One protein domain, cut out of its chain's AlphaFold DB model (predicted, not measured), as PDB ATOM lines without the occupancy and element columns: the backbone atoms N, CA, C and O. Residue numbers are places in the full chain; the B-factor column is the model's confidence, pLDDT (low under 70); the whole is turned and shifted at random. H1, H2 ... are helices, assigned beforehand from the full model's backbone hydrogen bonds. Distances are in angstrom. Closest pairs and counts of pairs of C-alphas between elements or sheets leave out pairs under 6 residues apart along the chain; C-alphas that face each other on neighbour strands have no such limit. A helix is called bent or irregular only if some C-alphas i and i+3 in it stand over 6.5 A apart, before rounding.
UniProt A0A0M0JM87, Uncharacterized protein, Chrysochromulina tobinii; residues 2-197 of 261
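What this domain is: This is residues 2 to 197 of the 261 residues of an uncharacterized protein of Chrysochromulina tobinii (UniProt A0A0M0JM87). An elongated up-and-down bundle of H3, H6b, H7 and H8, each running against the one before it, has H1 crossing H8 and H2 across one end. Toward the other end lie H6a, along H7, and short H4 and H5; residues 87 to 92 stick out there and add length. The printed part has 196 residues with eight named helices, H1 to H8 in order, and no named strand: all helix. It is only just loose, close to compact, with a radius of gyration of the C-alphas of 20.1 A, spanning 68 by 31 by 24 A.

How they stand to each other: Start at H6, residues 102 to 132, assigned as one helix by its hydrogen bonds but bent, C-alphas 119 and 122 being 7.2 A apart, into H6a, residues 102 to 119, and H6b, residues 122 to 132. H7, residues 136 to 159, touches H6a with 150 to 159 alone, closest C-alphas Ser 106 and Ala 158, 4.8 A. H7 forms one helical hairpin with H6b and another with the hub H8, residues 166 to 191, where C-alphas 149 and 168 come closest, 4.1 A. H8 touches H1, residues 2 to 23, at a steep tilt of 63 degrees, with 173 to 185 alone; C-alphas 13 and 178 are closest, 3.6 A. H8 also touches H3, residues 42 to 60, with 180 to 191 alone, closest C-alphas 42 and 187, 4.1 A, and H2, residues 26 to 38, with 186 to 191 alone, closest C-alphas 37 and 190, 4.8 A. H4, residues 63 to 69, and H5, residues 75 to 79, touch no helix; H5 is only just irregular, C-alphas 75 and 78 being 6.7 A apart. Every O i to N i+4 pair is within hydrogen-bond range in H1, H3, H6a, H6b, H7 and H8, against 8 of 9 in H2, 2 of 3 in H4 and 0 of 1 in H5, which has 1 of 2 O i to N i+3 pairs.

Where its parts are: Find C-alpha 2 at (27.141, -22.302, 2.653), where H1 begins its 32.2 A; H8 runs 36.9 A to C-alpha 191 at (27.148, -22.279, 32.249).

The domain as a whole: The printed part has no cut; the long link is H5 to H6, and residue 89 alone has pLDDT under 70.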
ATOM      1  N   ILE A   2      26.229 -22.937   1.670       73.00
ATOM      2  CA  ILE A   2      27.141 -22.302   2.653       73.00
ATOM      3  C   ILE A   2      26.791 -22.621   4.117       73.00
ATOM      4  O   ILE A   2      27.640 -23.091   4.864       73.00
ATOM      5  N   ILE A   3      25.527 -22.433   4.513       76.62
ATOM      6  CA  ILE A   3      25.072 -22.724   5.886       76.62
ATOM      7  C   ILE A   3      25.238 -24.215   6.220       76.62
ATOM      8  O   ILE A   3      25.639 -24.559   7.324       76.62
ATOM      9  N   GLY A   4      24.994 -25.099   5.248       85.88
ATOM     10  CA  GLY A   4      25.112 -26.545   5.444       85.88
ATOM     11  C   GLY A   4      26.535 -26.985   5.787       85.88
ATOM     12  O   GLY A   4      26.707 -27.808   6.677       85.88
ATOM     13  N   GLN A   5      27.550 -26.403   5.139       85.75
ATOM     14  CA  GLN A   5      28.947 -26.731   5.429       85.75
ATOM     15  C   GLN A   5      29.375 -26.246   6.821       85.75
ATOM     16  O   GLN A   5      29.968 -27.013   7.570       85.75
ATOM     17  N   ALA A   6      29.024 -25.011   7.192       87.12
ATOM     18  CA  ALA A   6      29.350 -24.467   8.511       87.12
ATOM     19  C   ALA A   6      28.734 -25.303   9.647       87.12
ATOM     20  O   ALA A   6      29.389 -25.594  10.647       87.12
ATOM     21  N   LEU A   7      27.473 -25.716   9.474       88.69
ATOM     22  CA  LEU A   7      26.778 -26.571  10.433       88.69
ATOM     23  C   LEU A   7      27.386 -27.972  10.490       88.69
ATOM     24  O   LEU A   7      27.540 -28.512  11.581       88.69
ATOM     25  N   LEU A   8      27.763 -28.545   9.345       90.62
ATOM     26  CA  LEU A   8      28.425 -29.846   9.299       90.62
ATOM     27  C   LEU A   8      29.761 -29.818  10.052       90.62
ATOM     28  O   LEU A   8      29.987 -30.675  10.904       90.62
ATOM     29  N   ASP A   9      30.600 -28.811   9.795       91.44
ATOM     30  CA  ASP A   9      31.882 -28.626  10.485       91.44
ATOM     31  C   ASP A   9      31.676 -28.503  12.008       91.44
ATOM     32  O   ASP A   9      32.419 -29.095  12.792       91.44
ATOM     33  N   MET A  10      30.630 -27.785  12.435       92.19
ATOM     34  CA  MET A  10      30.277 -27.630  13.849       92.19
ATOM     35  C   MET A  10      29.799 -28.944  14.482       92.19
ATOM     36  O   MET A  10      30.229 -29.273  15.585       92.19
ATOM     37  N   ILE A  11      28.944 -29.710  13.796       92.88
ATOM     38  CA  ILE A  11      28.428 -30.998  14.285       92.88
ATOM     39  C   ILE A  11      29.569 -32.005  14.435       92.88
ATOM     40  O   ILE A  11      29.710 -32.625  15.489       92.88
ATOM     41  N   VAL A  12      30.409 -32.142  13.405       93.31
ATOM     42  CA  VAL A  12      31.575 -33.038  13.430       93.31
ATOM     43  C   VAL A  12      32.548 -32.608  14.529       93.31
ATOM     44  O   VAL A  12      32.992 -33.434  15.326       93.31
ATOM     45  N   GLY A  13      32.830 -31.309  14.620       95.75
ATOM     46  CA  GLY A  13      33.693 -30.743  15.647       95.75
ATOM     47  C   GLY A  13      33.203 -31.014  17.069       95.75
ATOM     48  O   GLY A  13      33.977 -31.461  17.916       95.75
ATOM     49  N   TYR A  14      31.910 -30.804  17.323       96.38
ATOM     50  CA  TYR A  14      31.295 -31.050  18.625       96.38
ATOM     51  C   TYR A  14      31.257 -32.542  18.981       96.38
ATOM     52  O   TYR A  14      31.560 -32.910  20.114       96.38
ATOM     53  N   ALA A  15      30.984 -33.425  18.016       93.69
ATOM     54  CA  ALA A  15      31.049 -34.870  18.234       93.69
ATOM     55  C   ALA A  15      32.461 -35.329  18.649       93.69
ATOM     56  O   ALA A  15      32.609 -36.127  19.580       93.69
ATOM     57  N   ILE A  16      33.505 -34.786  18.009       95.00
ATOM     58  CA  ILE A  16      34.902 -35.038  18.391       95.00
ATOM     59  C   ILE A  16      35.181 -34.501  19.800       95.00
ATOM     60  O   ILE A  16      35.792 -35.204  20.602       95.00
ATOM     61  N   ALA A  17      34.697 -33.304  20.140       97.19
ATOM     62  CA  ALA A  17      34.845 -32.739  21.482       97.19
ATOM     63  C   ALA A  17      34.200 -33.627  22.564       97.19
ATOM     64  O   ALA A  17      34.837 -33.905  23.581       97.19
ATOM     65  N   CYS A  18      32.996 -34.155  22.320       95.81
ATOM     66  CA  CYS A  18      32.347 -35.119  23.214       95.81
ATOM     67  C   CYS A  18      33.182 -36.399  23.391       95.81
ATOM     68  O   CYS A  18      33.337 -36.869  24.518       95.81
ATOM     69  N   ARG A  19      33.776 -36.946  22.317       94.19
ATOM     70  CA  ARG A  19      34.694 -38.103  22.416       94.19
ATOM     71  C   ARG A  19      35.926 -37.767  23.252       94.19
ATOM     72  O   ARG A  19      36.274 -38.526  24.149       94.19
ATOM     73  N   VAL A  20      36.558 -36.622  22.988       96.56
ATOM     74  CA  VAL A  20      37.741 -36.159  23.730       96.56
ATOM     75  C   VAL A  20      37.434 -36.027  25.218       96.56
ATOM     76  O   VAL A  20      38.231 -36.452  26.047       96.56
ATOM     77  N   TYR A  21      36.281 -35.464  25.567       97.06
ATOM     78  CA  TYR A  21      35.887 -35.274  26.956       97.06
ATOM     79  C   TYR A  21      35.566 -36.588  27.672       97.06
ATOM     80  O   TYR A  21      36.031 -36.807  28.792       97.06
ATOM     81  N   THR A  22      34.800 -37.469  27.023       94.75
ATOM     82  CA  THR A  22      34.342 -38.737  27.614       94.75
ATOM     83  C   THR A  22      35.449 -39.782  27.737       94.75
ATOM     84  O   THR A  22      35.378 -40.625  28.624       94.75
ATOM     85  N   GLN A  23      36.472 -39.736  26.877       94.94
ATOM     86  CA  GLN A  23      37.592 -40.689  26.896       94.94
ATOM     87  C   GLN A  23      38.911 -40.113  27.408       94.94
ATOM     88  O   GLN A  23      39.875 -40.853  27.597       94.94
ATOM     89  N   GLY A  24      38.988 -38.795  27.570       96.19
ATOM     90  CA  GLY A  24      40.184 -38.114  28.044       96.19
ATOM     91  C   GLY A  24      40.282 -38.070  29.566       96.19
ATOM     92  O   GLY A  24      39.640 -38.819  30.296       96.19
ATOM     93  N   ASN A  25      41.096 -37.140  30.065       97.44
ATOM     94  CA  ASN A  25      41.238 -36.895  31.496       97.44
ATOM     95  C   ASN A  25      40.085 -36.014  32.001       97.44
ATOM     96  O   ASN A  25      40.271 -34.829  32.285       97.44
ATOM     97  N   THR A  26      38.884 -36.588  32.079       97.12
ATOM     98  CA  THR A  26      37.655 -35.865  32.435       97.12
ATOM     99  C   THR A  26      37.775 -35.175  33.791       97.12
ATOM    100  O   THR A  26      37.364 -34.031  33.918       97.12
ATOM    101  N   ALA A  27      38.456 -35.791  34.766       98.25
ATOM    102  CA  ALA A  27      38.703 -35.184  36.075       98.25
ATOM    103  C   ALA A  27      39.507 -33.871  35.986       98.25
ATOM    104  O   ALA A  27      39.190 -32.893  36.667       98.25
ATOM    105  N   LEU A  28      40.536 -33.820  35.131       98.12
ATOM    106  CA  LEU A  28      41.279 -32.585  34.866       98.12
ATOM    107  C   LEU A  28      40.408 -31.556  34.139       98.12
ATOM    108  O   LEU A  28      40.439 -30.377  34.490       98.12
ATOM    109  N   PHE A  29      39.647 -31.990  33.134       98.44
ATOM    110  CA  PHE A  29      38.791 -31.098  32.356       98.44
ATOM    111  C   PHE A  29      37.701 -30.473  33.228       98.44
ATOM    112  O   PHE A  29      37.559 -29.256  33.221       98.44
ATOM    113  N   ASP A  30      37.010 -31.270  34.045       98.50
ATOM    114  CA  ASP A  30      36.012 -30.809  35.013       98.50
ATOM    115  C   ASP A  30      36.613 -29.803  35.994       98.50
ATOM    116  O   ASP A  30      36.066 -28.715  36.178       98.50
ATOM    117  N   LYS A  31      37.790 -30.105  36.558       98.44
ATOM    118  CA  LYS A  31      38.510 -29.173  37.438       98.44
ATOM    119  C   LYS A  31      38.771 -27.824  36.758       98.44
ATOM    120  O   LYS A  31      38.663 -26.785  37.405       98.44
ATOM    121  N   ASN A  32      39.149 -27.823  35.482       98.38
ATOM    122  CA  ASN A  32      39.398 -26.586  34.743       98.38
ATOM    123  C   ASN A  32      38.095 -25.862  34.371       98.38
ATOM    124  O   ASN A  32      38.054 -24.637  34.428       98.38
ATOM    125  N   ILE A  33      37.026 -26.595  34.049       98.31
ATOM    126  CA  ILE A  33      35.703 -26.035  33.741       98.31
ATOM    127  C   ILE A  33      35.094 -25.340  34.964       98.31
ATOM    128  O   ILE A  33      34.509 -24.272  34.814       98.31
ATOM    129  N   VAL A  34      35.278 -25.875  36.176       98.19
ATOM    130  CA  VAL A  34      34.816 -25.212  37.412       98.19
ATOM    131  C   VAL A  34      35.419 -23.811  37.550       98.19
ATOM    132  O   VAL A  34      34.697 -22.863  37.841       98.19
ATOM    133  N   LYS A  35      36.708 -23.643  37.232       97.94
ATOM    134  CA  LYS A  35      37.363 -22.322  37.251       97.94
ATOM    135  C   LYS A  35      36.764 -21.345  36.239       97.94
ATOM    136  O   LYS A  35      36.771 -20.141  36.470       97.94
ATOM    137  N   LEU A  36      36.264 -21.842  35.104       97.06
ATOM    138  CA  LEU A  36      35.560 -20.996  34.140       97.06
ATOM    139  C   LEU A  36      34.228 -20.508  34.704       97.06
ATOM    140  O   LEU A  36      33.879 -19.354  34.476       97.06
ATOM    141  N   ALA A  37      33.513 -21.368  35.434       96.88
ATOM    142  CA  ALA A  37      32.238 -21.022  36.051       96.88
ATOM    143  C   ALA A  37      32.412 -19.948  37.134       96.88
ATOM    144  O   ALA A  37      31.635 -19.002  37.172       96.88
ATOM    145  N   GLU A  38      33.475 -20.036  37.941       96.19
ATOM    146  CA  GLU A  38      33.815 -19.027  38.958       96.19
ATOM    147  C   GLU A  38      34.042 -17.625  38.365       96.19
ATOM    148  O   GLU A  38      33.736 -16.627  39.013       96.19
ATOM    149  N   GLY A  39      34.573 -17.543  37.140       95.19
ATOM    150  CA  GLY A  39      34.843 -16.282  36.440       95.19
ATOM    151  C   GLY A  39      33.859 -15.941  35.317       95.19
ATOM    152  O   GLY A  39      34.166 -15.062  34.515       95.19
ATOM    153  N   GLU A  40      32.746 -16.675  35.190       96.06
ATOM    154  CA  GLU A  40      31.772 -16.566  34.086       96.06
ATOM    155  C   GLU A  40      32.399 -16.609  32.670       96.06
ATOM    156  O   GLU A  40      31.846 -16.123  31.679       96.06
ATOM    157  N   LEU A  41      33.564 -17.249  32.534       97.94
ATOM    158  CA  LEU A  41      34.341 -17.281  31.291       97.94
ATOM    159  C   LEU A  41      33.710 -18.175  30.211       97.94
ATOM    160  O   LEU A  41      34.130 -18.129  29.051       97.94
ATOM    161  N   GLY A  42      32.660 -18.933  30.547       97.69
ATOM    162  CA  GLY A  42      31.850 -19.680  29.583       97.69
ATOM    163  C   GLY A  42      31.309 -18.802  28.446       97.69
ATOM    164  O   GLY A  42      31.328 -19.217  27.287       97.69
ATOM    165  N   TYR A  43      30.931 -17.549  28.727       98.31
ATOM    166  CA  TYR A  43      30.489 -16.612  27.685       98.31
ATOM    167  C   TYR A  43      31.614 -16.217  26.723       98.31
ATOM    168  O   TYR A  43      31.369 -16.043  25.530       98.31
ATOM    169  N   THR A  44      32.859 -16.142  27.203       98.38
ATOM    170  CA  THR A  44      34.030 -15.854  26.356       98.38
ATOM    171  C   THR A  44      34.281 -16.991  25.363       98.38
ATOM    172  O   THR A  44      34.583 -16.751  24.193       98.38
ATOM    173  N   LEU A  45      34.085 -18.240  25.793       98.38
ATOM    174  CA  LEU A  45      34.167 -19.413  24.919       98.38
ATOM    175  C   LEU A  45      33.054 -19.424  23.859       98.38
ATOM    176  O   LEU A  45      33.328 -19.715  22.692       98.38
ATOM    177  N   ILE A  46      31.821 -19.055  24.230       98.25
ATOM    178  CA  ILE A  46      30.715 -18.884  23.269       98.25
ATOM    179  C   ILE A  46      31.048 -17.777  22.268       98.25
ATOM    180  O   ILE A  46      30.886 -17.978  21.065       98.25
ATOM    181  N   ALA A  47      31.563 -16.637  22.733       98.44
ATOM    182  CA  ALA A  47      31.958 -15.531  21.866       98.44
ATOM    183  C   ALA A  47      33.023 -15.961  20.844       98.44
ATOM    184  O   ALA A  47      32.905 -15.629  19.665       98.44
ATOM    185  N   ALA A  48      34.011 -16.766  21.250       98.25
ATOM    186  CA  ALA A  48      35.003 -17.326  20.334       98.25
ATOM    187  C   ALA A  48      34.380 -18.261  19.279       98.25
ATOM    188  O   ALA A  48      34.743 -18.192  18.102       98.25
ATOM    189  N   ALA A  49      33.411 -19.097  19.670       97.44
ATOM    190  CA  ALA A  49      32.696 -19.969  18.738       97.44
ATOM    191  C   ALA A  49      31.833 -19.176  17.738       97.44
ATOM    192  O   ALA A  49      31.860 -19.463  16.540       97.44
ATOM    193  N   VAL A  50      31.119 -18.145  18.207       97.44
ATOM    194  CA  VAL A  50      30.346 -17.228  17.351       97.44
ATOM    195  C   VAL A  50      31.272 -16.479  16.398       97.44
ATOM    196  O   VAL A  50      30.998 -16.432  15.202       97.44
ATOM    197  N   PHE A  51      32.404 -15.967  16.884       98.00
ATOM    198  CA  PHE A  51      33.394 -15.295  16.047       98.00
ATOM    199  C   PHE A  51      33.938 -16.216  14.946       98.00
ATOM    200  O   PHE A  51      34.006 -15.808  13.784       98.00
ATOM    201  N   ASN A  52      34.250 -17.478  15.265       96.56
ATOM    202  CA  ASN A  52      34.645 -18.458  14.252       96.56
ATOM    203  C   ASN A  52      33.540 -18.687  13.209       96.56
ATOM    204  O   ASN A  52      33.830 -18.717  12.012       96.56
ATOM    205  N   LEU A  53      32.278 -18.804  13.639       95.19
ATOM    206  CA  LEU A  53      31.138 -18.962  12.735       95.19
ATOM    207  C   LEU A  53      30.967 -17.743  11.817       95.19
ATOM    208  O   LEU A  53      30.750 -17.912  10.618       95.19
ATOM    209  N   THR A  54      31.120 -16.527  12.345       96.19
ATOM    210  CA  THR A  54      31.080 -15.287  11.560       96.19
ATOM    211  C   THR A  54      32.187 -15.264  10.511       96.19
ATOM    212  O   THR A  54      31.903 -15.062   9.331       96.19
ATOM    213  N   VAL A  55      33.436 -15.529  10.905       95.81
ATOM    214  CA  VAL A  55      34.575 -15.579   9.974       95.81
ATOM    215  C   VAL A  55      34.364 -16.657   8.913       95.81
ATOM    216  O   VAL A  55      34.611 -16.415   7.731       95.81
ATOM    217  N   HIS A  56      33.862 -17.832   9.295       93.88
ATOM    218  CA  HIS A  56      33.542 -18.899   8.352       93.88
ATOM    219  C   HIS A  56      32.452 -18.476   7.359       93.88
ATOM    220  O   HIS A  56      32.592 -18.709   6.158       93.88
ATOM    221  N   TRP A  57      31.379 -17.841   7.835       93.75
ATOM    222  CA  TRP A  57      30.289 -17.372   6.984       93.75
ATOM    223  C   TRP A  57      30.774 -16.321   5.981       93.75
ATOM    224  O   TRP A  57      30.540 -16.477   4.782       93.75
ATOM    225  N   VAL A  58      31.518 -15.309   6.444       94.62
ATOM    226  CA  VAL A  58      32.057 -14.237   5.591       94.62
ATOM    227  C   VAL A  58      32.982 -14.808   4.515       94.62
ATOM    228  O   VAL A  58      32.835 -14.470   3.343       94.62
ATOM    229  N   ASN A  59      33.875 -15.733   4.877       92.25
ATOM    230  CA  ASN A  59      34.792 -16.358   3.920       92.25
ATOM    231  C   ASN A  59      34.085 -17.226   2.866       92.25
ATOM    232  O   ASN A  59      34.593 -17.392   1.757       92.25
ATOM    233  N   ASN A  60      32.911 -17.771   3.187       90.75
ATOM    234  CA  ASN A  60      32.137 -18.586   2.252       90.75
ATOM    235  C   ASN A  60      31.099 -17.788   1.458       90.75
ATOM    236  O   ASN A  60      30.626 -18.276   0.433       90.75
ATOM    237  N   TYR A  61      30.764 -16.564   1.869       91.81
ATOM    238  CA  TYR A  61      29.792 -15.718   1.174       91.81
ATOM    239  C   TYR A  61      30.088 -15.544  -0.333       91.81
ATOM    240  O   TYR A  61      29.168 -15.726  -1.140       91.81
ATOM    241  N   PRO A  62      31.351 -15.328  -0.771       90.94
ATOM    242  CA  PRO A  62      31.672 -15.202  -2.193       90.94
ATOM    243  C   PRO A  62      31.352 -16.443  -3.036       90.94
ATOM    244  O   PRO A  62      31.270 -16.326  -4.256       90.94
ATOM    245  N   VAL A  63      31.153 -17.627  -2.438       88.00
ATOM    246  CA  VAL A  63      30.859 -18.868  -3.178       88.00
ATOM    247  C   VAL A  63      29.576 -18.752  -4.009       88.00
ATOM    248  O   VAL A  63      29.531 -19.311  -5.104       88.00
ATOM    249  N   ILE A  64      28.576 -17.987  -3.547       88.50
ATOM    250  CA  ILE A  64      27.325 -17.738  -4.292       88.50
ATOM    251  C   ILE A  64      27.624 -17.070  -5.639       88.50
ATOM    252  O   ILE A  64      27.188 -17.541  -6.690       88.50
ATOM    253  N   TYR A  65      28.423 -16.004  -5.619       89.56
ATOM    254  CA  TYR A  65      28.798 -15.274  -6.828       89.56
ATOM    255  C   TYR A  65      29.834 -16.036  -7.648       89.56
ATOM    256  O   TYR A  65      29.796 -16.007  -8.875       89.56
ATOM    257  N   LYS A  66      30.718 -16.790  -6.984       85.06
ATOM    258  CA  LYS A  66      31.751 -17.601  -7.632       85.06
ATOM    259  C   LYS A  66      31.152 -18.563  -8.651       85.06
ATOM    260  O   LYS A  66      31.682 -18.665  -9.751       85.06
ATOM    261  N   SER A  67      30.038 -19.226  -8.334       82.62
ATOM    262  CA  SER A  67      29.370 -20.125  -9.289       82.62
ATOM    263  C   SER A  67      28.773 -19.422 -10.509       82.62
ATOM    264  O   SER A  67      28.555 -20.079 -11.522       82.62
ATOM    265  N   MET A  68      28.525 -18.111 -10.439       86.88
ATOM    266  CA  MET A  68      27.983 -17.336 -11.561       86.88
ATOM    267  C   MET A  68      29.067 -16.948 -12.574       86.88
ATOM    268  O   MET A  68      28.789 -16.866 -13.765       86.88
ATOM    269  N   ILE A  69      30.294 -16.713 -12.100       84.12
ATOM    270  CA  ILE A  69      31.414 -16.232 -12.929       84.12
ATOM    271  C   ILE A  69      32.437 -17.322 -13.268       84.12
ATOM    272  O   ILE A  69      33.150 -17.213 -14.260       84.12
ATOM    273  N   MET A  70      32.523 -18.385 -12.463       85.50
ATOM    274  CA  MET A  70      33.480 -19.476 -12.644       85.50
ATOM    275  C   MET A  70      32.741 -20.795 -12.822       85.50
ATOM    276  O   MET A  70      32.251 -21.397 -11.861       85.50
ATOM    277  N   SER A  71      32.715 -21.285 -14.061       81.62
ATOM    278  CA  SER A  71      32.198 -22.621 -14.346       81.62
ATOM    279  C   SER A  71      33.089 -23.694 -13.704       81.62
ATOM    280  O   SER A  71      34.280 -23.487 -13.457       81.62
ATOM    281  N   LEU A  72      32.532 -24.885 -13.461       76.69
ATOM    282  CA  LEU A  72      33.320 -26.050 -13.029       76.69
ATOM    283  C   LEU A  72      34.408 -26.425 -14.050       76.69
ATOM    284  O   LEU A  72      35.420 -27.008 -13.676       76.69
ATOM    285  N   LYS A  73      34.218 -26.044 -15.320       78.94
ATOM    286  CA  LYS A  73      35.164 -26.254 -16.421       78.94
ATOM    287  C   LYS A  73      36.183 -25.117 -16.575       78.94
ATOM    288  O   LYS A  73      37.066 -25.221 -17.413       78.94
ATOM    289  N   GLY A  74      36.092 -24.049 -15.778       70.00
ATOM    290  CA  GLY A  74      36.970 -22.872 -15.854       70.00
ATOM    291  C   GLY A  74      38.391 -23.086 -15.315       70.00
ATOM    292  O   GLY A  74      39.140 -22.120 -15.184       70.00
ATOM    293  N   GLY A  75      38.755 -24.323 -14.961       76.50
ATOM    294  CA  GLY A  75      40.093 -24.683 -14.497       76.50
ATOM    295  C   GLY A  75      40.564 -23.853 -13.299       76.50
ATOM    296  O   GLY A  75      39.835 -23.657 -12.319       76.50
ATOM    297  N   ASN A  76      41.793 -23.342 -13.392       75.12
ATOM    298  CA  ASN A  76      42.457 -22.599 -12.324       75.12
ATOM    299  C   ASN A  76      41.962 -21.154 -12.141       75.12
ATOM    300  O   ASN A  76      42.353 -20.524 -11.159       75.12
ATOM    301  N   LEU A  77      41.042 -20.639 -12.972       78.19
ATOM    302  CA  LEU A  77      40.430 -19.312 -12.754       78.19
ATOM    303  C   LEU A  77      39.796 -19.188 -11.359       78.19
ATOM    304  O   LEU A  77      39.710 -18.100 -10.797       78.19
ATOM    305  N   ARG A  78      39.426 -20.325 -10.755       78.31
ATOM    306  CA  ARG A  78      38.914 -20.439  -9.383       78.31
ATOM    307  C   ARG A  78      39.906 -20.034  -8.292       78.31
ATOM    308  O   ARG A  78      39.472 -19.876  -7.146       78.31
ATOM    309  N   ALA A  79      41.188 -19.902  -8.621       77.69
ATOM    310  CA  ALA A  79      42.212 -19.376  -7.730       77.69
ATOM    311  C   ALA A  79      42.184 -17.850  -7.626       77.69
ATOM    312  O   ALA A  79      42.626 -17.309  -6.612       77.69
ATOM    313  N   ASN A  80      41.625 -17.167  -8.627       82.00
ATOM    314  CA  ASN A  80      41.556 -15.721  -8.630       82.00
ATOM    315  C   ASN A  80      40.405 -15.235  -7.734       82.00
ATOM    316  O   ASN A  80      39.252 -15.609  -7.938       82.00
ATOM    317  N   MET A  81      40.705 -14.431  -6.714       82.12
ATOM    318  CA  MET A  81      39.672 -13.889  -5.819       82.12
ATOM    319  C   MET A  81      38.985 -12.657  -6.394       82.12
ATOM    320  O   MET A  81      37.858 -12.354  -6.010       82.12
ATOM    321  N   GLN A  82      39.680 -11.934  -7.271       87.69
ATOM    322  CA  GLN A  82      39.260 -10.638  -7.779       87.69
ATOM    323  C   GLN A  82      39.521 -10.591  -9.283       87.69
ATOM    324  O   GLN A  82      40.588 -10.967  -9.758       87.69
ATOM    325  N   ILE A  83      38.528 -10.155 -10.052       87.25
ATOM    326  CA  ILE A  83      38.660  -9.962 -11.497       87.25
ATOM    327  C   ILE A  83      38.641  -8.460 -11.736       87.25
ATOM    328  O   ILE A  83      37.663  -7.797 -11.386       87.25
ATOM    329  N   TYR A  84      39.715  -7.926 -12.310       87.38
ATOM    330  CA  TYR A  84      39.837  -6.493 -12.559       87.38
ATOM    331  C   TYR A  84      39.547  -6.178 -14.020       87.38
ATOM    332  O   TYR A  84      39.857  -6.964 -14.915       87.38
ATOM    333  N   LYS A  85      38.974  -5.002 -14.268       86.38
ATOM    334  CA  LYS A  85      38.819  -4.434 -15.605       86.38
ATOM    335  C   LYS A  85      39.609  -3.120 -15.667       86.38
ATOM    336  O   LYS A  85      39.549  -2.362 -14.698       86.38
ATOM    337  N   PRO A  86      40.329  -2.837 -16.764       85.56
ATOM    338  CA  PRO A  86      40.904  -1.518 -17.008       85.56
ATOM    339  C   PRO A  86      39.838  -0.418 -16.889       85.56
ATOM    340  O   PRO A  86      38.699  -0.603 -17.317       85.56
ATOM    341  N   PHE A  87      40.201   0.717 -16.289       81.94
ATOM    342  CA  PHE A  87      39.273   1.833 -16.056       81.94
ATOM    343  C   PHE A  87      38.891   2.580 -17.344       81.94
ATOM    344  O   PHE A  87      37.818   3.175 -17.413       81.94
ATOM    345  N   ASP A  88      39.752   2.551 -18.363       83.81
ATOM    346  CA  ASP A  88      39.533   3.297 -19.598       83.81
ATOM    347  C   ASP A  88      38.378   2.697 -20.420       83.81
ATOM    348  O   ASP A  88      38.330   1.495 -20.692       83.81
ATOM    349  N   LYS A  89      37.434   3.555 -20.813       66.00
ATOM    350  CA  LYS A  89      36.266   3.206 -21.635       66.00
ATOM    351  C   LYS A  89      36.668   2.705 -23.028       66.00
ATOM    352  O   LYS A  89      35.917   1.929 -23.614       66.00
ATOM    353  N   ASP A  90      37.843   3.121 -23.504       73.56
ATOM    354  CA  ASP A  90      38.389   2.780 -24.819       73.56
ATOM    355  C   ASP A  90      39.465   1.679 -24.733       73.56
ATOM    356  O   ASP A  90      40.019   1.258 -25.752       73.56
ATOM    357  N   ALA A  91      39.745   1.154 -23.529       70.69
ATOM    358  CA  ALA A  91      40.633   0.011 -23.364       70.69
ATOM    359  C   ALA A  91      39.998  -1.239 -23.987       70.69
ATOM    360  O   ALA A  91      39.122  -1.886 -23.414       70.69
ATOM    361  N   SER A  92      40.497  -1.609 -25.164       77.19
ATOM    362  CA  SER A  92      40.160  -2.854 -25.860       77.19
ATOM    363  C   SER A  92      40.701  -4.109 -25.162       77.19
ATOM    364  O   SER A  92      40.469  -5.224 -25.635       77.19
ATOM    365  N   CYS A  93      41.429  -3.967 -24.050       71.19
ATOM    366  CA  CYS A  93      41.956  -5.101 -23.310       71.19
ATOM    367  C   CYS A  93      40.883  -5.744 -22.417       71.19
ATOM    368  O   CYS A  93      40.066  -5.081 -21.777       71.19
ATOM    369  N   GLY A  94      40.872  -7.081 -22.416       83.38
ATOM    370  CA  GLY A  94      39.967  -7.884 -21.599       83.38
ATOM    371  C   GLY A  94      40.214  -7.727 -20.094       83.38
ATOM    372  O   GLY A  94      40.998  -6.894 -19.640       83.38
ATOM    373  N   TYR A  95      39.540  -8.551 -19.294       85.12
ATOM    374  CA  TYR A  95      39.772  -8.584 -17.850       85.12
ATOM    375  C   TYR A  95      41.232  -8.919 -17.520       85.12
ATOM    376  O   TYR A  95      41.827  -9.812 -18.124       85.12
ATOM    377  N   VAL A  96      41.783  -8.241 -16.514       86.19
ATOM    378  CA  VAL A  96      43.085  -8.575 -15.934       86.19
ATOM    379  C   VAL A  96      42.864  -9.712 -14.944       86.19
ATOM    380  O   VAL A  96      42.211  -9.550 -13.908       86.19
ATOM    381  N   VAL A  97      43.384 -10.882 -15.301       84.88
ATOM    382  CA  VAL A  97      43.282 -12.106 -14.508       84.88
ATOM    383  C   VAL A  97      44.648 -12.518 -13.979       84.88
ATOM    384  O   VAL A  97      45.679 -12.244 -14.587       84.88
ATOM    385  N   LEU A  98      44.638 -13.177 -12.823       85.88
ATOM    386  CA  LEU A  98      45.821 -13.792 -12.237       85.88
ATOM    387  C   LEU A  98      46.396 -14.838 -13.205       85.88
ATOM    388  O   LEU A  98      45.653 -15.711 -13.651       85.88
ATOM    389  N   GLU A  99      47.700 -14.785 -13.482       88.00
ATOM    390  CA  GLU A  99      48.403 -15.867 -14.181       88.00
ATOM    391  C   GLU A  99      48.343 -17.135 -13.320       88.00
ATOM    392  O   GLU A  99      48.688 -17.096 -12.132       88.00
ATOM    393  N   THR A 100      47.880 -18.244 -13.895       86.88
ATOM    394  CA  THR A 100      47.672 -19.506 -13.179       86.88
ATOM    395  C   THR A 100      48.611 -20.611 -13.614       86.88
ATOM    396  O   THR A 100      48.626 -21.647 -12.961       86.88
ATOM    397  N   GLU A 101      49.426 -20.420 -14.642       87.56
ATOM    398  CA  GLU A 101      50.282 -21.467 -15.183       87.56
ATOM    399  C   GLU A 101      51.775 -21.213 -14.920       87.56
ATOM    400  O   GLU A 101      52.224 -20.112 -14.581       87.56
ATOM    401  N   GLY A 102      52.561 -22.287 -15.011       88.44
ATOM    402  CA  GLY A 102      54.011 -22.253 -14.824       88.44
ATOM    403  C   GLY A 102      54.472 -21.780 -13.436       88.44
ATOM    404  O   GLY A 102      53.791 -21.945 -12.415       88.44
ATOM    405  N   ALA A 103      55.675 -21.203 -13.395       85.06
ATOM    406  CA  ALA A 103      56.305 -20.739 -12.157       85.06
ATOM    407  C   ALA A 103      55.538 -19.569 -11.516       85.06
ATOM    408  O   ALA A 103      55.307 -19.573 -10.306       85.06
ATOM    409  N   ILE A 104      55.076 -18.614 -12.332       86.94
ATOM    410  CA  ILE A 104      54.285 -17.461 -11.872       86.94
ATOM    411  C   ILE A 104      52.955 -17.939 -11.276       86.94
ATOM    412  O   ILE A 104      52.602 -17.541 -10.167       86.94
ATOM    413  N   GLY A 105      52.254 -18.854 -11.949       88.81
ATOM    414  CA  GLY A 105      51.022 -19.447 -11.438       88.81
ATOM    415  C   GLY A 105      51.198 -20.167 -10.104       88.81
ATOM    416  O   GLY A 105      50.385 -20.007  -9.193       88.81
ATOM    417  N   SER A 106      52.291 -20.917  -9.951       86.81
ATOM    418  CA  SER A 106      52.618 -21.611  -8.699       86.81
ATOM    419  C   SER A 106      52.862 -20.627  -7.550       86.81
ATOM    420  O   SER A 106      52.304 -20.798  -6.463       86.81
ATOM    421  N   TYR A 107      53.613 -19.549  -7.804       89.88
ATOM    422  CA  TYR A 107      53.825 -18.464  -6.843       89.88
ATOM    423  C   TYR A 107      52.512 -17.760  -6.466       89.88
ATOM    424  O   TYR A 107      52.226 -17.541  -5.286       89.88
ATOM    425  N   ASN A 108      51.660 -17.467  -7.446       91.19
ATOM    426  CA  ASN A 108      50.358 -16.842  -7.229       91.19
ATOM    427  C   ASN A 108      49.424 -17.718  -6.378       91.19
ATOM    428  O   ASN A 108      48.793 -17.229  -5.437       91.19
ATOM    429  N   ARG A 109      49.366 -19.030  -6.643       91.81
ATOM    430  CA  ARG A 109      48.583 -19.977  -5.828       91.81
ATOM    431  C   ARG A 109      49.136 -20.123  -4.414       91.81
ATOM    432  O   ARG A 109      48.351 -20.194  -3.466       91.81
ATOM    433  N   ALA A 110      50.459 -20.123  -4.258       91.75
ATOM    434  CA  ALA A 110      51.096 -20.127  -2.947       91.75
ATOM    435  C   ALA A 110      50.695 -18.886  -2.129       91.75
ATOM    436  O   ALA A 110      50.266 -19.024  -0.982       91.75
ATOM    437  N   ASN A 111      50.735 -17.693  -2.731       94.00
ATOM    438  CA  ASN A 111      50.275 -16.463  -2.083       94.00
ATOM    439  C   ASN A 111      48.777 -16.504  -1.763       94.00
ATOM    440  O   ASN A 111      48.379 -16.170  -0.652       94.00
ATOM    441  N   ARG A 112      47.936 -17.012  -2.673       91.94
ATOM    442  CA  ARG A 112      46.503 -17.187  -2.393       91.94
ATOM    443  C   ARG A 112      46.260 -18.098  -1.189       91.94
ATOM    444  O   ARG A 112      45.389 -17.806  -0.367       91.94
ATOM    445  N   SER A 113      46.992 -19.207  -1.100       93.44
ATOM    446  CA  SER A 113      46.897 -20.136   0.026       93.44
ATOM    447  C   SER A 113      47.359 -19.490   1.339       93.44
ATOM    448  O   SER A 113      46.724 -19.712   2.373       93.44
ATOM    449  N   LEU A 114      48.386 -18.637   1.296       95.69
ATOM    450  CA  LEU A 114      48.823 -17.845   2.445       95.69
ATOM    451  C   LEU A 114      47.734 -16.858   2.888       95.69
ATOM    452  O   LEU A 114      47.373 -16.844   4.062       95.69
ATOM    453  N   THR A 115      47.122 -16.118   1.961       94.94
ATOM    454  CA  THR A 115      45.972 -15.251   2.267       94.94
ATOM    455  C   THR A 115      44.837 -16.052   2.905       94.94
ATOM    456  O   THR A 115      44.312 -15.656   3.940       94.94
ATOM    457  N   HIS A 116      44.532 -17.242   2.373       94.62
ATOM    458  CA  HIS A 116      43.517 -18.129   2.950       94.62
ATOM    459  C   HIS A 116      43.859 -18.558   4.384       94.62
ATOM    460  O   HIS A 116      42.963 -18.781   5.201       94.62
ATOM    461  N   MET A 117      45.149 -18.713   4.702       96.06
ATOM    462  CA  MET A 117      45.593 -19.004   6.063       96.06
ATOM    463  C   MET A 117      45.259 -17.832   6.973       96.06
ATOM    464  O   MET A 117      44.585 -18.037   7.979       96.06
ATOM    465  N   VAL A 118      45.675 -16.622   6.606       96.81
ATOM    466  CA  VAL A 118      45.440 -15.404   7.395       96.81
ATOM    467  C   VAL A 118      43.943 -15.195   7.637       96.81
ATOM    468  O   VAL A 118      43.526 -15.046   8.784       96.81
ATOM    469  N   GLU A 119      43.131 -15.317   6.584       94.62
ATOM    470  CA  GLU A 119      41.667 -15.178   6.611       94.62
ATOM    471  C   GLU A 119      40.966 -16.126   7.602       94.62
ATOM    472  O   GLU A 119      39.876 -15.821   8.082       94.62
ATOM    473  N   ASN A 120      41.572 -17.281   7.907       94.75
ATOM    474  CA  ASN A 120      40.961 -18.339   8.721       94.75
ATOM    475  C   ASN A 120      41.687 -18.618  10.051       94.75
ATOM    476  O   ASN A 120      41.172 -19.395  10.856       94.75
ATOM    477  N   SER A 121      42.863 -18.027  10.292       95.50
ATOM    478  CA  SER A 121      43.706 -18.375  11.452       95.50
ATOM    479  C   SER A 121      43.384 -17.578  12.710       95.50
ATOM    480  O   SER A 121      43.665 -18.058  13.803       95.50
ATOM    481  N   ILE A 122      42.769 -16.395  12.596       97.19
ATOM    482  CA  ILE A 122      42.469 -15.559  13.772       97.19
ATOM    483  C   ILE A 122      41.534 -16.284  14.757       97.19
ATOM    484  O   ILE A 122      41.896 -16.384  15.930       97.19
ATOM    485  N   PRO A 123      40.395 -16.879  14.337       96.44
ATOM    486  CA  PRO A 123      39.573 -17.657  15.262       96.44
ATOM    487  C   PRO A 123      40.317 -18.851  15.865       96.44
ATOM    488  O   PRO A 123      40.141 -19.156  17.040       96.44
ATOM    489  N   MET A 124      41.175 -19.511  15.080       96.94
ATOM    490  CA  MET A 124      41.979 -20.635  15.561       96.94
ATOM    491  C   MET A 124      42.945 -20.200  16.669       96.94
ATOM    492  O   MET A 124      43.052 -20.889  17.676       96.94
ATOM    493  N   ALA A 125      43.601 -19.044  16.525       97.94
ATOM    494  CA  ALA A 125      44.497 -18.499  17.543       97.94
ATOM    495  C   ALA A 125      43.754 -18.158  18.846       97.94
ATOM    496  O   ALA A 125      44.225 -18.495  19.930       97.94
ATOM    497  N   VAL A 126      42.564 -17.554  18.744       98.31
ATOM    498  CA  VAL A 126      41.714 -17.267  19.911       98.31
ATOM    499  C   VAL A 126      41.319 -18.564  20.621       98.31
ATOM    500  O   VAL A 126      41.504 -18.694  21.829       98.31
ATOM    501  N   MET A 127      40.822 -19.554  19.876       98.38
ATOM    502  CA  MET A 127      40.410 -20.834  20.454       98.38
ATOM    503  C   MET A 127      41.594 -21.640  21.003       98.38
ATOM    504  O   MET A 127      41.427 -22.327  22.001       98.38
ATOM    505  N   LEU A 128      42.794 -21.530  20.424       98.06
ATOM    506  CA  LEU A 128      44.008 -22.157  20.960       98.06
ATOM    507  C   LEU A 128      44.277 -21.690  22.393       98.06
ATOM    508  O   LEU A 128      44.494 -22.521  23.275       98.06
ATOM    509  N   VAL A 129      44.218 -20.380  22.641       98.19
ATOM    510  CA  VAL A 129      44.443 -19.816  23.981       98.19
ATOM    511  C   VAL A 129      43.353 -20.275  24.949       98.19
ATOM    512  O   VAL A 129      43.653 -20.760  26.040       98.19
ATOM    513  N   LEU A 130      42.087 -20.165  24.541       98.06
ATOM    514  CA  LEU A 130      40.958 -20.480  25.412       98.06
ATOM    515  C   LEU A 130      40.865 -21.982  25.717       98.06
ATOM    516  O   LEU A 130      40.822 -22.370  26.884       98.06
ATOM    517  N   CYS A 131      40.905 -22.840  24.695       97.88
ATOM    518  CA  CYS A 131      40.866 -24.288  24.877       97.88
ATOM    519  C   CYS A 131      42.111 -24.816  25.584       97.88
ATOM    520  O   CYS A 131      41.975 -25.738  26.382       97.88
ATOM    521  N   GLY A 132      43.294 -24.238  25.358       98.06
ATOM    522  CA  GLY A 132      44.537 -24.701  25.982       98.06
ATOM    523  C   GLY A 132      44.505 -24.644  27.512       98.06
ATOM    524  O   GLY A 132      45.133 -25.471  28.171       98.06
ATOM    525  N   SER A 133      43.717 -23.725  28.079       97.44
ATOM    526  CA  SER A 133      43.510 -23.620  29.530       97.44
ATOM    527  C   SER A 133      42.620 -24.728  30.117       97.44
ATOM    528  O   SER A 133      42.721 -25.032  31.306       97.44
ATOM    529  N   VAL A 134      41.778 -25.359  29.291       98.44
ATOM    530  CA  VAL A 134      40.798 -26.376  29.712       98.44
ATOM    531  C   VAL A 134      41.235 -27.778  29.291       98.44
ATOM    532  O   VAL A 134      41.259 -28.694  30.113       98.44
ATOM    533  N   PHE A 135      41.634 -27.920  28.025       98.38
ATOM    534  CA  PHE A 135      41.962 -29.158  27.322       98.38
ATOM    535  C   PHE A 135      43.390 -29.108  26.741       98.38
ATOM    536  O   PHE A 135      43.562 -29.212  25.525       98.38
ATOM    537  N   PRO A 136      44.444 -28.982  27.566       97.94
ATOM    538  CA  PRO A 136      45.793 -28.657  27.091       97.94
ATOM    539  C   PRO A 136      46.331 -29.635  26.036       97.94
ATOM    540  O   PRO A 136      46.775 -29.218  24.966       97.94
ATOM    541  N   PHE A 137      46.255 -30.944  26.302       98.06
ATOM    542  CA  PHE A 137      46.734 -31.956  25.357       98.06
ATOM    543  C   PHE A 137      45.882 -32.025  24.073       98.06
ATOM    544  O   PHE A 137      46.464 -31.947  22.989       98.06
ATOM    545  N   PRO A 138      44.533 -32.088  24.133       98.19
ATOM    546  CA  PRO A 138      43.705 -31.983  22.931       98.19
ATOM    547  C   PRO A 138      43.971 -30.723  22.098       98.19
ATOM    548  O   PRO A 138      44.069 -30.815  20.877       98.19
ATOM    549  N   THR A 139      44.148 -29.559  22.728       98.44
ATOM    550  CA  THR A 139      44.477 -28.312  22.023       98.44
ATOM    551  C   THR A 139      45.819 -28.403  21.303       98.44
ATOM    552  O   THR A 139      45.909 -27.988  20.145       98.44
ATOM    553  N   LEU A 140      46.849 -28.983  21.929       97.56
ATOM    554  CA  LEU A 140      48.141 -29.217  21.277       97.56
ATOM    555  C   LEU A 140      47.988 -30.123  20.045       97.56
ATOM    556  O   LEU A 140      48.448 -29.769  18.959       97.56
ATOM    557  N   ALA A 141      47.293 -31.253  20.195       97.00
ATOM    558  CA  ALA A 141      47.076 -32.207  19.111       97.00
ATOM    559  C   ALA A 141      46.299 -31.584  17.937       97.00
ATOM    560  O   ALA A 141      46.713 -31.703  16.783       97.00
ATOM    561  N   LEU A 142      45.211 -30.860  18.220       97.75
ATOM    562  CA  LEU A 142      44.410 -30.174  17.202       97.75
ATOM    563  C   LEU A 142      45.180 -29.032  16.527       97.75
ATOM    564  O   LEU A 142      45.019 -28.812  15.331       97.75
ATOM    565  N   THR A 143      46.053 -28.334  17.254       97.94
ATOM    566  CA  THR A 143      46.934 -27.313  16.665       97.94
ATOM    567  C   THR A 143      47.933 -27.943  15.696       97.94
ATOM    568  O   THR A 143      48.105 -27.442  14.583       97.94
ATOM    569  N   GLY A 144      48.537 -29.077  16.069       96.38
ATOM    570  CA  GLY A 144      49.398 -29.852  15.176       96.38
ATOM    571  C   GLY A 144      48.655 -30.325  13.924       96.38
ATOM    572  O   GLY A 144      49.128 -30.111  12.808       96.38
ATOM    573  N   LEU A 145      47.450 -30.881  14.092       96.31
ATOM    574  CA  LEU A 145      46.604 -31.330  12.984       96.31
ATOM    575  C   LEU A 145      46.220 -30.178  12.043       96.31
ATOM    576  O   LEU A 145      46.285 -30.325  10.821       96.31
ATOM    577  N   PHE A 146      45.875 -29.013  12.599       96.94
ATOM    578  CA  PHE A 146      45.628 -27.800  11.825       96.94
ATOM    579  C   PHE A 146      46.870 -27.399  11.020       96.94
ATOM    580  O   PHE A 146      46.762 -27.189   9.813       96.94
ATOM    581  N   GLY A 147      48.045 -27.351  11.657       95.75
ATOM    582  CA  GLY A 147      49.316 -27.022  11.008       95.75
ATOM    583  C   GLY A 147      49.641 -27.953   9.840       95.75
ATOM    584  O   GLY A 147      49.882 -27.477   8.730       95.75
ATOM    585  N   VAL A 148      49.552 -29.270  10.049       94.50
ATOM    586  CA  VAL A 148      49.750 -30.280   8.993       94.50
ATOM    587  C   VAL A 148      48.765 -30.072   7.843       94.50
ATOM    588  O   VAL A 148      49.179 -29.987   6.687       94.50
ATOM    589  N   GLY A 149      47.472 -29.903   8.143       95.31
ATOM    590  CA  GLY A 149      46.455 -29.625   7.127       95.31
ATOM    591  C   GLY A 149      46.756 -28.357   6.316       95.31
ATOM    592  O   GLY A 149      46.640 -28.364   5.090       95.31
ATOM    593  N   ARG A 150      47.218 -27.280   6.968       96.56
ATOM    594  CA  ARG A 150      47.609 -26.027   6.297       96.56
ATOM    595  C   ARG A 150      48.846 -26.193   5.414       96.56
ATOM    596  O   ARG A 150      48.847 -25.655   4.309       96.56
ATOM    597  N   VAL A 151      49.852 -26.955   5.845       94.50
ATOM    598  CA  VAL A 151      51.034 -27.264   5.019       94.50
ATOM    599  C   VAL A 151      50.633 -28.092   3.798       94.50
ATOM    600  O   VAL A 151      50.972 -27.721   2.676       94.50
ATOM    601  N   MET A 152      49.836 -29.150   3.979       92.81
ATOM    602  CA  MET A 152      49.320 -29.964   2.869       92.81
ATOM    603  C   MET A 152      48.493 -29.129   1.886       92.81
ATOM    604  O   MET A 152      48.654 -29.258   0.674       92.81
ATOM    605  N   HIS A 153      47.634 -28.245   2.400       94.94
ATOM    606  CA  HIS A 153      46.860 -27.311   1.587       94.94
ATOM    607  C   HIS A 153      47.774 -26.403   0.761       94.94
ATOM    608  O   HIS A 153      47.577 -26.275  -0.443       94.94
ATOM    609  N   GLN A 154      48.778 -25.791   1.397       95.12
ATOM    610  CA  GLN A 154      49.739 -24.890   0.759       95.12
ATOM    611  C   GLN A 154      50.508 -25.587  -0.361       95.12
ATOM    612  O   GLN A 154      50.516 -25.098  -1.491       95.12
ATOM    613  N   VAL A 155      51.125 -26.728  -0.049       91.75
ATOM    614  CA  VAL A 155      51.932 -27.495  -1.000       91.75
ATOM    615  C   VAL A 155      51.055 -27.974  -2.148       91.75
ATOM    616  O   VAL A 155      51.347 -27.655  -3.297       91.75
ATOM    617  N   GLY A 156      49.940 -28.647  -1.850       89.56
ATOM    618  CA  GLY A 156      49.032 -29.168  -2.868       89.56
ATOM    619  C   GLY A 156      48.459 -28.075  -3.768       89.56
ATOM    620  O   GLY A 156      48.319 -28.281  -4.974       89.56
ATOM    621  N   TYR A 157      48.175 -26.885  -3.224       92.06
ATOM    622  CA  TYR A 157      47.690 -25.786  -4.053       92.06
ATOM    623  C   TYR A 157      48.785 -25.206  -4.947       92.06
ATOM    624  O   TYR A 157      48.542 -24.934  -6.121       92.06
ATOM    625  N   ALA A 158      49.982 -25.002  -4.397       91.69
ATOM    626  CA  ALA A 158      51.095 -24.412  -5.125       91.69
ATOM    627  C   ALA A 158      51.572 -25.327  -6.259       91.69
ATOM    628  O   ALA A 158      51.771 -24.842  -7.370       91.69
ATOM    629  N   THR A 159      51.692 -26.636  -6.018       87.81
ATOM    630  CA  THR A 159      52.296 -27.579  -6.973       87.81
ATOM    631  C   THR A 159      51.303 -28.148  -7.983       87.81
ATOM    632  O   THR A 159      51.613 -28.191  -9.168       87.81
ATOM    633  N   VAL A 160      50.109 -28.559  -7.545       86.81
ATOM    634  CA  VAL A 160      49.131 -29.254  -8.408       86.81
ATOM    635  C   VAL A 160      48.078 -28.298  -8.966       86.81
ATOM    636  O   VAL A 160      47.577 -28.490 -10.069       86.81
ATOM    637  N   GLY A 161      47.736 -27.249  -8.217       85.44
ATOM    638  CA  GLY A 161      46.676 -26.318  -8.588       85.44
ATOM    639  C   GLY A 161      45.332 -26.634  -7.939       85.44
ATOM    640  O   GLY A 161      45.252 -27.143  -6.814       85.44
ATOM    641  N   TYR A 162      44.243 -26.230  -8.594       84.12
ATOM    642  CA  TYR A 162      42.910 -26.368  -8.015       84.12
ATOM    643  C   TYR A 162      42.530 -27.852  -7.841       84.12
ATOM    644  O   TYR A 162      42.630 -28.641  -8.771       84.12
ATOM    645  N   GLY A 163      42.087 -28.234  -6.638       84.38
ATOM    646  CA  GLY A 163      41.777 -29.622  -6.269       84.38
ATOM    647  C   GLY A 163      42.855 -30.280  -5.401       84.38
ATOM    648  O   GLY A 163      42.514 -30.891  -4.391       84.38
ATOM    649  N   GLY A 164      44.142 -30.057  -5.694       86.69
ATOM    650  CA  GLY A 164      45.259 -30.638  -4.927       86.69
ATOM    651  C   GLY A 164      45.328 -30.194  -3.460       86.69
ATOM    652  O   GLY A 164      45.908 -30.870  -2.619       86.69
ATOM    653  N   HIS A 165      44.684 -29.076  -3.127       91.44
ATOM    654  CA  HIS A 165      44.614 -28.522  -1.774       91.44
ATOM    655  C   HIS A 165      43.456 -29.070  -0.924       91.44
ATOM    656  O   HIS A 165      43.393 -28.797   0.276       91.44
ATOM    657  N   GLY A 166      42.520 -29.813  -1.529       90.75
ATOM    658  CA  GLY A 166      41.247 -30.178  -0.904       90.75
ATOM    659  C   GLY A 166      41.398 -31.020   0.364       90.75
ATOM    660  O   GLY A 166      40.751 -30.735   1.368       90.75
ATOM    661  N   LEU A 167      42.299 -32.006   0.363       91.25
ATOM    662  CA  LEU A 167      42.533 -32.848   1.541       91.25
ATOM    663  C   LEU A 167      43.099 -32.035   2.716       91.25
ATOM    664  O   LEU A 167      42.589 -32.124   3.832       91.25
ATOM    665  N   GLY A 168      44.104 -31.190   2.457       93.75
ATOM    666  CA  GLY A 168      44.671 -30.302   3.473       93.75
ATOM    667  C   GLY A 168      43.639 -29.317   4.033       93.75
ATOM    668  O   GLY A 168      43.603 -29.078   5.242       93.75
ATOM    669  N   PHE A 169      42.739 -28.812   3.176       94.00
ATOM    670  CA  PHE A 169      41.598 -28.003   3.606       94.00
ATOM    671  C   PHE A 169      40.739 -28.772   4.614       94.00
ATOM    672  O   PHE A 169      40.585 -28.306   5.739       94.00
ATOM    673  N   VAL A 170      40.250 -29.963   4.254       93.38
ATOM    674  CA  VAL A 170      39.372 -30.780   5.113       93.38
ATOM    675  C   VAL A 170      40.027 -31.094   6.459       93.38
ATOM    676  O   VAL A 170      39.398 -30.896   7.494       93.38
ATOM    677  N   ILE A 171      41.301 -31.496   6.472       94.75
ATOM    678  CA  ILE A 171      42.038 -31.775   7.716       94.75
ATOM    679  C   ILE A 171      42.091 -30.528   8.611       94.75
ATOM    680  O   ILE A 171      41.777 -30.597   9.800       94.75
ATOM    681  N   SER A 172      42.432 -29.367   8.040       95.69
ATOM    682  CA  SER A 172      42.480 -28.113   8.800       95.69
ATOM    683  C   SER A 172      41.099 -27.666   9.306       95.69
ATOM    684  O   SER A 172      40.993 -27.128  10.408       95.69
ATOM    685  N   GLN A 173      40.033 -27.936   8.544       95.50
ATOM    686  CA  GLN A 173      38.655 -27.640   8.934       95.50
ATOM    687  C   GLN A 173      38.195 -28.523  10.091       95.50
ATOM    688  O   GLN A 173      37.624 -27.991  11.038       95.50
ATOM    689  N   ILE A 174      38.490 -29.827  10.051       95.56
ATOM    690  CA  ILE A 174      38.190 -30.756  11.149       95.56
ATOM    691  C   ILE A 174      38.897 -30.286  12.419       95.56
ATOM    692  O   ILE A 174      38.245 -30.113  13.441       95.56
ATOM    693  N   ALA A 175      40.197 -29.984  12.348       97.19
ATOM    694  CA  ALA A 175      40.957 -29.512  13.502       97.19
ATOM    695  C   ALA A 175      40.365 -28.231  14.122       97.19
ATOM    696  O   ALA A 175      40.149 -28.158  15.334       97.19
ATOM    697  N   ARG A 176      40.049 -27.235  13.283       97.25
ATOM    698  CA  ARG A 176      39.420 -25.981  13.725       97.25
ATOM    699  C   ARG A 176      38.014 -26.211  14.286       97.25
ATOM    700  O   ARG A 176      37.675 -25.643  15.320       97.25
ATOM    701  N   GLY A 177      37.204 -27.030  13.617       97.00
ATOM    702  CA  GLY A 177      35.849 -27.380  14.042       97.00
ATOM    703  C   GLY A 177      35.845 -28.111  15.381       97.00
ATOM    704  O   GLY A 177      35.055 -27.777  16.257       97.00
ATOM    705  N   SER A 178      36.774 -29.044  15.597       97.94
ATOM    706  CA  SER A 178      36.964 -29.711  16.889       97.94
ATOM    707  C   SER A 178      37.373 -28.737  17.988       97.94
ATOM    708  O   SER A 178      36.848 -28.834  19.092       97.94
ATOM    709  N   MET A 179      38.246 -27.766  17.695       98.25
ATOM    710  CA  MET A 179      38.603 -26.721  18.662       98.25
ATOM    711  C   MET A 179      37.377 -25.875  19.042       98.25
ATOM    712  O   MET A 179      37.125 -25.639  20.222       98.25
ATOM    713  N   GLN A 180      36.550 -25.498  18.061       98.12
ATOM    714  CA  GLN A 180      35.263 -24.843  18.320       98.12
ATOM    715  C   GLN A 180      34.331 -25.732  19.158       98.12
ATOM    716  O   GLN A 180      33.685 -25.241  20.083       98.12
ATOM    717  N   GLY A 181      34.274 -27.033  18.866       97.81
ATOM    718  CA  GLY A 181      33.513 -28.009  19.642       97.81
ATOM    719  C   GLY A 181      33.954 -28.065  21.106       97.81
ATOM    720  O   GLY A 181      33.103 -28.076  21.992       97.81
ATOM    721  N   LEU A 182      35.266 -28.031  21.371       98.56
ATOM    722  CA  LEU A 182      35.819 -27.975  22.728       98.56
ATOM    723  C   LEU A 182      35.405 -26.688  23.453       98.56
ATOM    724  O   LEU A 182      34.995 -26.761  24.610       98.56
ATOM    725  N   CYS A 183      35.450 -25.530  22.781       98.50
ATOM    726  CA  CYS A 183      34.932 -24.277  23.344       98.50
ATOM    727  C   CYS A 183      33.458 -24.400  23.747       98.50
ATOM    728  O   CYS A 183      33.100 -24.059  24.872       98.50
ATOM    729  N   LEU A 184      32.613 -24.895  22.838       98.19
ATOM    730  CA  LEU A 184      31.175 -25.031  23.074       98.19
ATOM    731  C   LEU A 184      30.871 -26.011  24.210       98.19
ATOM    732  O   LEU A 184      30.015 -25.722  25.038       98.19
ATOM    733  N   LEU A 185      31.595 -27.128  24.286       98.25
ATOM    734  CA  LEU A 185      31.435 -28.109  25.354       98.25
ATOM    735  C   LEU A 185      31.829 -27.538  26.724       98.25
ATOM    736  O   LEU A 185      31.087 -27.689  27.691       98.25
ATOM    737  N   ALA A 186      32.981 -26.868  26.816       98.50
ATOM    738  CA  ALA A 186      33.405 -26.233  28.063       98.50
ATOM    739  C   ALA A 186      32.446 -25.115  28.489       98.50
ATOM    740  O   ALA A 186      32.135 -25.010  29.673       98.50
ATOM    741  N   ALA A 187      31.941 -24.320  27.540       98.38
ATOM    742  CA  ALA A 187      30.944 -23.294  27.818       98.38
ATOM    743  C   ALA A 187      29.623 -23.886  28.320       98.38
ATOM    744  O   ALA A 187      29.101 -23.430  29.333       98.38
ATOM    745  N   ASP A 188      29.109 -24.917  27.645       98.25
ATOM    746  CA  ASP A 188      27.884 -25.617  28.035       98.25
ATOM    747  C   ASP A 188      27.972 -26.153  29.467       98.25
ATOM    748  O   ASP A 188      27.086 -25.907  30.284       98.25
ATOM    749  N   ARG A 189      29.080 -26.827  29.788       97.62
ATOM    750  CA  ARG A 189      29.334 -27.376  31.124       97.62
ATOM    751  C   ARG A 189      29.522 -26.275  32.171       97.62
ATOM    752  O   ARG A 189      28.980 -26.395  33.263       97.62
ATOM    753  N   SER A 190      30.253 -25.209  31.841       98.12
ATOM    754  CA  SER A 190      30.521 -24.081  32.746       98.12
ATOM    755  C   SER A 190      29.269 -23.268  33.074       98.12
ATOM    756  O   SER A 190      29.150 -22.789  34.196       98.12
ATOM    757  N   LEU A 191      28.370 -23.081  32.106       97.88
ATOM    758  CA  LEU A 191      27.148 -22.279  32.249       97.88
ATOM    759  C   LEU A 191      25.908 -23.137  32.540       97.88
ATOM    760  O   LEU A 191      24.809 -22.604  32.666       97.88
ATOM    761  N   ASN A 192      26.077 -24.460  32.621       97.25
ATOM    762  CA  ASN A 192      25.005 -25.428  32.827       97.25
ATOM    763  C   ASN A 192      23.849 -25.284  31.810       97.25
ATOM    764  O   ASN A 192      22.678 -25.298  32.187       97.25
ATOM    765  N   LEU A 193      24.168 -25.136  30.515       96.81
ATOM    766  CA  LEU A 193      23.141 -24.965  29.468       96.81
ATOM    767  C   LEU A 193      22.419 -26.282  29.126       96.81
ATOM    768  O   LEU A 193      21.325 -26.258  28.565       96.81
ATOM    769  N   GLY A 194      23.012 -27.431  29.467       95.56
ATOM    770  CA  GLY A 194      22.414 -28.759  29.295       95.56
ATOM    771  C   GLY A 194      22.483 -29.322  27.871       95.56
ATOM    772  O   GLY A 194      21.908 -30.381  27.607       95.56
ATOM    773  N   VAL A 195      23.202 -28.669  26.954       93.38
ATOM    774  CA  VAL A 195      23.350 -29.089  25.553       93.38
ATOM    775  C   VAL A 195      24.093 -30.419  25.469       93.38
ATOM    776  O   VAL A 195      23.621 -31.336  24.801       93.38
ATOM    777  N   HIS A 196      25.213 -30.581  26.177       93.75
ATOM    778  CA  HIS A 196      25.964 -31.835  26.216       93.75
ATOM    779  C   HIS A 196      25.071 -32.984  26.672       93.75
ATOM    780  O   HIS A 196      24.928 -33.963  25.940       93.75
ATOM    781  N   GLN A 197      24.379 -32.814  27.801       93.75
ATOM    782  CA  GLN A 197      23.478 -33.824  28.351       93.75
ATOM    783  C   GLN A 197      22.374 -34.214  27.358       93.75
ATOM    784  O   GLN A 197      22.124 -35.401  27.157       93.75
TER     785      GLN A 197